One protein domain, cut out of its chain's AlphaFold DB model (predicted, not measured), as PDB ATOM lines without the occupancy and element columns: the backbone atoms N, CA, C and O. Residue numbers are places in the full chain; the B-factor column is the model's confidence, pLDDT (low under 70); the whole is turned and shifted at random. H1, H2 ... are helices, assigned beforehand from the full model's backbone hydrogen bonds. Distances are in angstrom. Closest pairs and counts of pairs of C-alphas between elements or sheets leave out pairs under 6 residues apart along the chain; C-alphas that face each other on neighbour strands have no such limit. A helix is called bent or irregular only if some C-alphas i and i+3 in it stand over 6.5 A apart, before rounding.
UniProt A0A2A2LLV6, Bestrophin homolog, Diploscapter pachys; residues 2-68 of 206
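AT A GLANCE: This is residues 2 to 68 of the 206 residues of the protein "Bestrophin homolog" of Diploscapter pachys (UniProt A0A2A2LLV6). A long helical hairpin: the longest helix, H3, and the shorter H2 lie side by side, run opposite ways and are joined at one end by a tight link. Near the other end of the hairpin, where H2 begins, the short helix H1 is set at a steep tilt to H2, on the side of H2 away from H3, and is only loosely placed there. The printed part has 67 residues, with three named helices in the order H1, H2, H3 and no named strand, and its class is all helix. The whole is loose, with a radius of gyration of the C-alphas of 14.5 A, and its outline is flat, spanning 40 by 30 by 15 A.

HOW THE PARTS SIT: Begin with H3, residues 42 to 67, and with H2, residues 21 to 36. The two touch, with 9 pairs of C-alphas within 8 A. Their closest C-alphas are those of Ile 24 and Arg 56, 7.2 A apart. Their lines stand at a shallow tilt of 3 degrees and they run opposite ways, a helical hairpin. From H2 move on to H1, residues 2 to 11, which is close to H2 but not clearly touching it. Look there at the closest C-alphas of the two, those of Leu 8 and Val 22, 7.4 A apart. H1 and H2 run opposite ways at a steep tilt of 68 degrees, only just short of about perpendicular. H1 and H3 are apart. In H1, H2 and H3 every O i to N i+4 pair is within hydrogen-bond range.

IN THESE COORDINATES: Find C-alpha 42 at (45.913, 22.575, 14.984); from there H3 runs 26 residues to C-alpha 67 at (61.136, -11.589, 13.808), 37.4 A from first to last C-alpha. H2 has 16 residues and measures 23.0 A from C-alpha 21 to C-alpha 36. For H1, go to C-alpha 2 at (36.277, -5.098, 29.764); its 10 residues end at Val 11, 14.6 A from first to last C-alpha. No helix is bent or irregular.

THE WHOLE: Look for the two C-alphas farthest apart in the domain at Asn 38 and Ile 68, 43.5 A from each other. The C-alphas of Glu 2 and Ile 68, the first and last printed residues, are 34.1 A apart. The printed part has no cut. The link from H2 to H3 has 5 residues and is tight; the link from H1 to H2 has 9 residues and is short. In the B-factor column you will find a mean pLDDT of 81.6 for the printed part of this model, and values under 70 at residues 12 to 18, in the link from H1 to H2.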
ATOM      1  N   GLU A   2      37.071  -4.004  30.377       74.25
ATOM      2  CA  GLU A   2      36.277  -5.098  29.764       74.25
ATOM      3  C   GLU A   2      35.741  -4.773  28.355       74.25
ATOM      4  O   GLU A   2      35.780  -5.612  27.461       74.25
ATOM      5  N   ASN A   3      35.303  -3.532  28.117       80.06
ATOM      6  CA  ASN A   3      34.807  -3.105  26.802       80.06
ATOM      7  C   ASN A   3      35.902  -3.080  25.721       80.06
ATOM      8  O   ASN A   3      35.640  -3.458  24.584       80.06
ATOM      9  N   GLU A   4      37.122  -2.665  26.071       77.12
ATOM     10  CA  GLU A   4      38.259  -2.613  25.140       77.12
ATOM     11  C   GLU A   4      38.721  -4.025  24.778       77.12
ATOM     12  O   GLU A   4      38.979  -4.304  23.613       77.12
ATOM     13  N   VAL A   5      38.731  -4.945  25.749       78.50
ATOM     14  CA  VAL A   5      39.053  -6.363  25.518       78.50
ATOM     15  C   VAL A   5      38.048  -7.007  24.564       78.50
ATOM     16  O   VAL A   5      38.447  -7.643  23.596       78.50
ATOM     17  N   ARG A   6      36.746  -6.758  24.744       78.25
ATOM     18  CA  ARG A   6      35.712  -7.266  23.824       78.25
ATOM     19  C   ARG A   6      35.847  -6.694  22.410       78.25
ATOM     20  O   ARG A   6      35.593  -7.400  21.439       78.25
ATOM     21  N   MET A   7      36.261  -5.431  22.282       76.00
ATOM     22  CA  MET A   7      36.565  -4.824  20.980       76.00
ATOM     23  C   MET A   7      37.820  -5.433  20.338       76.00
ATOM     24  O   MET A   7      37.846  -5.608  19.121       76.00
ATOM     25  N   LEU A   8      38.836  -5.793  21.131       74.38
ATOM     26  CA  LEU A   8      40.013  -6.519  20.640       74.38
ATOM     27  C   LEU A   8      39.621  -7.908  20.133       74.38
ATOM     28  O   LEU A   8      39.997  -8.269  19.023       74.38
ATOM     29  N   GLU A   9      38.823  -8.658  20.892       75.69
ATOM     30  CA  GLU A   9      38.366 -10.005  20.522       75.69
ATOM     31  C   GLU A   9      37.524 -10.009  19.235       75.69
ATOM     32  O   GLU A   9      37.630 -10.933  18.432       75.69
ATOM     33  N   GLN A  10      36.735  -8.957  18.991       75.00
ATOM     34  CA  GLN A  10      35.964  -8.792  17.751       75.00
ATOM     35  C   GLN A  10      36.832  -8.491  16.520       75.00
ATOM     36  O   GLN A  10      36.473  -8.880  15.408       75.00
ATOM     37  N   VAL A  11      37.951  -7.782  16.698       71.19
ATOM     38  CA  VAL A  11      38.877  -7.402  15.614       71.19
ATOM     39  C   VAL A  11      39.963  -8.465  15.393       71.19
ATOM     40  O   VAL A  11      40.500  -8.569  14.294       71.19
ATOM     41  N   SER A  12      40.252  -9.287  16.404       62.19
ATOM     42  CA  SER A  12      41.287 -10.333  16.428       62.19
ATOM     43  C   SER A  12      40.948 -11.575  15.580       62.19
ATOM     44  O   SER A  12      41.246 -12.701  15.972       62.19
ATOM     45  N   THR A  13      40.353 -11.410  14.399       56.75
ATOM     46  CA  THR A  13      40.028 -12.522  13.484       56.75
ATOM     47  C   THR A  13      41.243 -13.117  12.760       56.75
ATOM     48  O   THR A  13      41.090 -14.077  12.010       56.75
ATOM     49  N   ALA A  14      42.453 -12.594  12.982       52.88
ATOM     50  CA  ALA A  14      43.680 -13.084  12.367       52.88
ATOM     51  C   ALA A  14      44.667 -13.568  13.439       52.88
ATOM     52  O   ALA A  14      45.472 -12.793  13.943       52.88
ATOM     53  N   GLU A  15      44.654 -14.869  13.739       57.00
ATOM     54  CA  GLU A  15      45.600 -15.564  14.639       57.00
ATOM     55  C   GLU A  15      47.085 -15.455  14.209       57.00
ATOM     56  O   GLU A  15      47.965 -16.038  14.836       57.00
ATOM     57  N   THR A  16      47.389 -14.733  13.128       56.97
ATOM     58  CA  THR A  16      48.678 -14.778  12.424       56.97
ATOM     59  C   THR A  16      49.519 -13.505  12.563       56.97
ATOM     60  O   THR A  16      50.726 -13.571  12.361       56.97
ATOM     61  N   TYR A  17      48.939 -12.357  12.931       59.38
ATOM     62  CA  TYR A  17      49.677 -11.090  13.045       59.38
ATOM     63  C   TYR A  17      49.402 -10.429  14.394       59.38
ATOM     64  O   TYR A  17      48.254 -10.319  14.812       59.38
ATOM     65  N   GLY A  18      50.454  -9.986  15.090       65.44
ATOM     66  CA  GLY A  18      50.321  -9.392  16.419       65.44
ATOM     67  C   GLY A  18      49.332  -8.218  16.443       65.44
ATOM     68  O   GLY A  18      49.421  -7.293  15.638       65.44
ATOM     69  N   ASN A  19      48.423  -8.210  17.420       75.00
ATOM     70  CA  ASN A  19      47.372  -7.194  17.585       75.00
ATOM     71  C   ASN A  19      47.893  -5.812  18.058       75.00
ATOM     72  O   ASN A  19      47.116  -4.965  18.499       75.00
ATOM     73  N   TYR A  20      49.203  -5.549  17.968       79.19
ATOM     74  CA  TYR A  20      49.854  -4.334  18.478       79.19
ATOM     75  C   TYR A  20      49.408  -3.054  17.753       79.19
ATOM     76  O   TYR A  20      49.469  -1.958  18.310       79.19
ATOM     77  N   PHE A  21      48.929  -3.176  16.512       81.12
ATOM     78  CA  PHE A  21      48.456  -2.047  15.709       81.12
ATOM     79  C   PHE A  21      47.053  -1.560  16.114       81.12
ATOM     80  O   PHE A  21      46.690  -0.421  15.804       81.12
ATOM     81  N   VAL A  22      46.260  -2.391  16.803       85.50
ATOM     82  CA  VAL A  22      44.856  -2.092  17.132       85.50
ATOM     83  C   VAL A  22      44.742  -0.952  18.156       85.50
ATOM     84  O   VAL A  22      44.077   0.041  17.842       85.50
ATOM     85  N   PRO A  23      45.457  -0.973  19.300       86.69
ATOM     86  CA  PRO A  23      45.437   0.145  20.246       86.69
ATOM     87  C   PRO A  23      45.988   1.447  19.650       86.69
ATOM     88  O   PRO A  23      45.468   2.527  19.918       86.69
ATOM     89  N   ILE A  24      47.001   1.362  18.779       87.19
ATOM     90  CA  ILE A  24      47.579   2.536  18.103       87.19
ATOM     91  C   ILE A  24      46.534   3.203  17.195       87.19
ATOM     92  O   ILE A  24      46.391   4.428  17.202       87.19
ATOM     93  N   ASN A  25      45.762   2.410  16.449       88.31
ATOM     94  CA  ASN A  25      44.684   2.918  15.597       88.31
ATOM     95  C   ASN A  25      43.519   3.520  16.400       88.31
ATOM     96  O   ASN A  25      42.900   4.491  15.946       88.31
ATOM     97  N   TRP A  26      43.234   2.998  17.593       90.50
ATOM     98  CA  TRP A  26      42.239   3.579  18.497       90.50
ATOM     99  C   TRP A  26      42.680   4.931  19.036       90.50
ATOM    100  O   TRP A  26      41.924   5.894  18.945       90.50
ATOM    101  N   SER A  27      43.931   5.052  19.468       87.94
ATOM    102  CA  SER A  27      44.500   6.323  19.916       87.94
ATOM    103  C   SER A  27      44.510   7.386  18.802       87.94
ATOM    104  O   SER A  27      44.207   8.552  19.053       87.94
ATOM    105  N   ILE A  28      44.765   6.999  17.544       88.25
ATOM    106  CA  ILE A  28      44.650   7.895  16.374       88.25
ATOM    107  C   ILE A  28      43.193   8.321  16.136       88.25
ATOM    108  O   ILE A  28      42.942   9.468  15.764       88.25
ATOM    109  N   SER A  29      42.230   7.414  16.317       89.12
ATOM    110  CA  SER A  29      40.799   7.723  16.177       89.12
ATOM    111  C   SER A  29      40.326   8.686  17.266       89.12
ATOM    112  O   SER A  29      39.678   9.682  16.958       89.12
ATOM    113  N   LEU A  30      40.769   8.472  18.503       88.50
ATOM    114  CA  LEU A  30      40.478   9.346  19.637       88.50
ATOM    115  C   LEU A  30      41.048  10.756  19.413       88.50
ATOM    116  O   LEU A  30      40.385  11.754  19.682       88.50
ATOM    117  N   LEU A  31      42.234  10.853  18.805       87.19
ATOM    118  CA  LEU A  31      42.827  12.132  18.418       87.19
ATOM    119  C   LEU A  31      42.025  12.868  17.325       87.19
ATOM    120  O   LEU A  31      41.918  14.094  17.351       87.19
ATOM    121  N   LYS A  32      41.417  12.135  16.383       85.81
ATOM    122  CA  LYS A  32      40.504  12.712  15.376       85.81
ATOM    123  C   LYS A  32      39.195  13.203  15.997       85.81
ATOM    124  O   LYS A  32      38.669  14.227  15.561       85.81
ATOM    125  N   ASP A  33      38.684  12.506  17.004       87.81
ATOM    126  CA  ASP A  33      37.476  12.922  17.721       87.81
ATOM    127  C   ASP A  33      37.732  14.179  18.568       87.81
ATOM    128  O   ASP A  33      36.913  15.098  18.584       87.81
ATOM    129  N   LEU A  34      38.914  14.291  19.183       84.56
ATOM    130  CA  LEU A  34      39.351  15.504  19.885       84.56
ATOM    131  C   LEU A  34      39.505  16.714  18.948       84.56
ATOM    132  O   LEU A  34      39.178  17.835  19.345       84.56
ATOM    133  N   TRP A  35      39.934  16.492  17.699       83.38
ATOM    134  CA  TRP A  35      39.939  17.530  16.663       83.38
ATOM    135  C   TRP A  35      38.521  17.994  16.307       83.38
ATOM    136  O   TRP A  35      38.272  19.196  16.242       83.38
ATOM    137  N   ARG A  36      37.566  17.066  16.147       84.50
ATOM    138  CA  ARG A  36      36.152  17.413  15.890       84.50
ATOM    139  C   ARG A  36      35.526  18.225  17.020       84.50
ATOM    140  O   ARG A  36      34.716  19.106  16.755       84.50
ATOM    141  N   ASN A  37      35.922  17.946  18.259       86.50
ATOM    142  CA  ASN A  37      35.453  18.663  19.442       86.50
ATOM    143  C   ASN A  37      36.195  19.994  19.684       86.50
ATOM    144  O   ASN A  37      35.903  20.675  20.663       86.50
ATOM    145  N   ASN A  38      37.132  20.372  18.801       79.00
ATOM    146  CA  ASN A  38      37.882  21.632  18.823       79.00
ATOM    147  C   ASN A  38      38.598  21.913  20.162       79.00
ATOM    148  O   ASN A  38      38.738  23.058  20.586       79.00
ATOM    149  N   VAL A  39      39.034  20.847  20.844       78.38
ATOM    150  CA  VAL A  39      39.666  20.916  22.176       78.38
ATOM    151  C   VAL A  39      41.125  21.380  22.088       78.38
ATOM    152  O   VAL A  39      41.645  21.957  23.038       78.38
ATOM    153  N   PHE A  40      41.780  21.149  20.946       77.06
ATOM    154  CA  PHE A  40      43.197  21.439  20.730       77.06
ATOM    155  C   PHE A  40      43.438  22.351  19.527       77.06
ATOM    156  O   PHE A  40      42.700  22.335  18.543       77.06
ATOM    157  N   GLU A  41      44.533  23.101  19.603       84.44
ATOM    158  CA  GLU A  41      45.054  23.937  18.524       84.44
ATOM    159  C   GLU A  41      45.668  23.050  17.403       84.44
ATOM    160  O   GLU A  41      46.218  21.974  17.676       84.44
ATOM    161  N   PRO A  42      45.533  23.428  16.113       80.12
ATOM    162  CA  PRO A  42      45.913  22.575  14.984       80.12
ATOM    163  C   PRO A  42      47.409  22.231  14.905       80.12
ATOM    164  O   PRO A  42      47.743  21.147  14.415       80.12
ATOM    165  N   LEU A  43      48.324  23.088  15.368       85.62
ATOM    166  CA  LEU A  43      49.756  22.779  15.419       85.62
ATOM    167  C   LEU A  43      50.057  21.705  16.477       85.62
ATOM    168  O   LEU A  43      50.777  20.748  16.183       85.62
ATOM    169  N   GLN A  44      49.444  21.794  17.661       85.19
ATOM    170  CA  GLN A  44      49.574  20.787  18.726       85.19
ATOM    171  C   GLN A  44      49.064  19.404  18.291       85.19
ATOM    172  O   GLN A  44      49.703  18.386  18.565       85.19
ATOM    173  N   LEU A  45      47.948  19.354  17.559       85.69
ATOM    174  CA  LEU A  45      47.420  18.099  17.015       85.69
ATOM    175  C   LEU A  45      48.344  17.494  15.961       85.69
ATOM    176  O   LEU A  45      48.574  16.286  15.979       85.69
ATOM    177  N   ASN A  46      48.897  18.309  15.057       88.06
ATOM    178  CA  ASN A  46      49.860  17.833  14.061       88.06
ATOM    179  C   ASN A  46      51.126  17.272  14.714       88.06
ATOM    180  O   ASN A  46      51.621  16.228  14.280       88.06
ATOM    181  N   TYR A  47      51.609  17.915  15.779       91.25
ATOM    182  CA  TYR A  47      52.719  17.398  16.572       91.25
ATOM    183  C   TYR A  47      52.374  16.031  17.178       91.25
ATOM    184  O   TYR A  47      53.083  15.056  16.938       91.25
ATOM    185  N   LEU A  48      51.223  15.910  17.845       89.31
ATOM    186  CA  LEU A  48      50.794  14.656  18.471       89.31
ATOM    187  C   LEU A  48      50.552  13.530  17.448       89.31
ATOM    188  O   LEU A  48      50.933  12.383  17.677       89.31
ATOM    189  N   PHE A  49      49.982  13.844  16.284       89.31
ATOM    190  CA  PHE A  49      49.838  12.899  15.172       89.31
ATOM    191  C   PHE A  49      51.185  12.462  14.586       89.31
ATOM    192  O   PHE A  49      51.287  11.348  14.064       89.31
ATOM    193  N   THR A  50      52.191  13.335  14.606       90.31
ATOM    194  CA  THR A  50      53.545  13.012  14.145       90.31
ATOM    195  C   THR A  50      54.224  12.092  15.153       90.31
ATOM    196  O   THR A  50      54.644  11.006  14.768       90.31
ATOM    197  N   GLU A  51      54.196  12.435  16.442       91.62
ATOM    198  CA  GLU A  51      54.740  11.605  17.527       91.62
ATOM    199  C   GLU A  51      54.107  10.208  17.578       91.62
ATOM    200  O   GLU A  51      54.803   9.198  17.641       91.62
ATOM    201  N   MET A  52      52.784  10.117  17.435       90.50
ATOM    202  CA  MET A  52      52.063   8.841  17.365       90.50
ATOM    203  C   MET A  52      52.501   7.960  16.182       90.50
ATOM    204  O   MET A  52      52.563   6.732  16.295       90.50
ATOM    205  N   ARG A  53      52.806   8.568  15.028       88.81
ATOM    206  CA  ARG A  53      53.315   7.839  13.855       88.81
ATOM    207  C   ARG A  53      54.762   7.406  14.049       88.81
ATOM    208  O   ARG A  53      55.086   6.279  13.680       88.81
ATOM    209  N   THR A  54      55.584   8.264  14.641       91.81
ATOM    210  CA  THR A  54      56.971   7.965  15.009       91.81
ATOM    211  C   THR A  54      57.029   6.802  16.002       91.81
ATOM    212  O   THR A  54      57.745   5.834  15.767       91.81
ATOM    213  N   PHE A  55      56.185   6.814  17.039       92.06
ATOM    214  CA  PHE A  55      56.046   5.707  17.989       92.06
ATOM    215  C   PHE A  55      55.690   4.385  17.295       92.06
ATOM    216  O   PHE A  55      56.329   3.361  17.537       92.06
ATOM    217  N   ARG A  56      54.711   4.404  16.379       90.50
ATOM    218  CA  ARG A  56      54.337   3.213  15.600       90.50
ATOM    219  C   ARG A  56      55.494   2.698  14.742       90.50
ATOM    220  O   ARG A  56      55.655   1.487  14.629       90.50
ATOM    221  N   ALA A  57      56.258   3.595  14.120       89.81
ATOM    222  CA  ALA A  57      57.406   3.224  13.300       89.81
ATOM    223  C   ALA A  57      58.497   2.548  14.143       89.81
ATOM    224  O   ALA A  57      58.954   1.474  13.769       89.81
ATOM    225  N   HIS A  58      58.836   3.107  15.309       91.25
ATOM    226  CA  HIS A  58      59.810   2.506  16.227       91.25
ATOM    227  C   HIS A  58      59.354   1.146  16.771       91.25
ATOM    228  O   HIS A  58      60.158   0.229  16.887       91.25
ATOM    229  N   LEU A  59      58.063   0.992  17.084       88.38
ATOM    230  CA  LEU A  59      57.530  -0.293  17.538       88.38
ATOM    231  C   LEU A  59      57.605  -1.358  16.434       88.38
ATOM    232  O   LEU A  59      57.940  -2.504  16.710       88.38
ATOM    233  N   HIS A  60      57.301  -0.976  15.193       86.31
ATOM    234  CA  HIS A  60      57.395  -1.874  14.044       86.31
ATOM    235  C   HIS A  60      58.843  -2.291  13.757       86.31
ATOM    236  O   HIS A  60      59.092  -3.464  13.506       86.31
ATOM    237  N   ASP A  61      59.786  -1.353  13.851       87.50
ATOM    238  CA  ASP A  61      61.220  -1.617  13.710       87.50
ATOM    239  C   ASP A  61      61.717  -2.606  14.778       87.50
ATOM    240  O   ASP A  61      62.366  -3.603  14.466       87.50
ATOM    241  N   LEU A  62      61.302  -2.410  16.036       86.81
ATOM    242  CA  LEU A  62      61.615  -3.324  17.135       86.81
ATOM    243  C   LEU A  62      61.065  -4.739  16.896       86.81
ATOM    244  O   LEU A  62      61.771  -5.717  17.123       86.81
ATOM    245  N   LEU A  63      59.818  -4.847  16.435       84.31
ATOM    246  CA  LEU A  63      59.200  -6.133  16.104       84.31
ATOM    247  C   LEU A  63      59.914  -6.816  14.934       84.31
ATOM    248  O   LEU A  63      60.156  -8.016  14.984       84.31
ATOM    249  N   HIS A  64      60.321  -6.060  13.916       84.38
ATOM    250  CA  HIS A  64      61.072  -6.603  12.786       84.38
ATOM    251  C   HIS A  64      62.442  -7.155  13.206       84.38
ATOM    252  O   HIS A  64      62.888  -8.189  12.706       84.38
ATOM    253  N   HIS A  65      63.094  -6.492  14.163       83.31
ATOM    254  CA  HIS A  65      64.332  -6.976  14.767       83.31
ATOM    255  C   HIS A  65      64.155  -8.251  15.606       83.31
ATOM    256  O   HIS A  65      65.117  -9.002  15.748       83.31
ATOM    257  N   ASP A  66      62.957  -8.510  16.132       83.69
ATOM    258  CA  ASP A  66      62.623  -9.740  16.865       83.69
ATOM    259  C   ASP A  66      62.251 -10.898  15.915       83.69
ATOM    260  O   ASP A  66      62.626 -12.049  16.138       83.69
ATOM    261  N   GLU A  67      61.580 -10.596  14.798       79.12
ATOM    262  CA  GLU A  67      61.136 -11.589  13.808       79.12
ATOM    263  C   GLU A  67      62.288 -12.239  13.018       79.12
ATOM    264  O   GLU A  67      62.147 -13.368  12.534       79.12
ATOM    265  N   ILE A  68      63.430 -11.556  12.873       76.56
ATOM    266  CA  ILE A  68      64.577 -12.050  12.099       76.56
ATOM    267  C   ILE A  68      65.753 -12.339  13.037       76.56
ATOM    268  O   ILE A  68      66.551 -11.442  13.328       76.56
TER     269      ILE A  68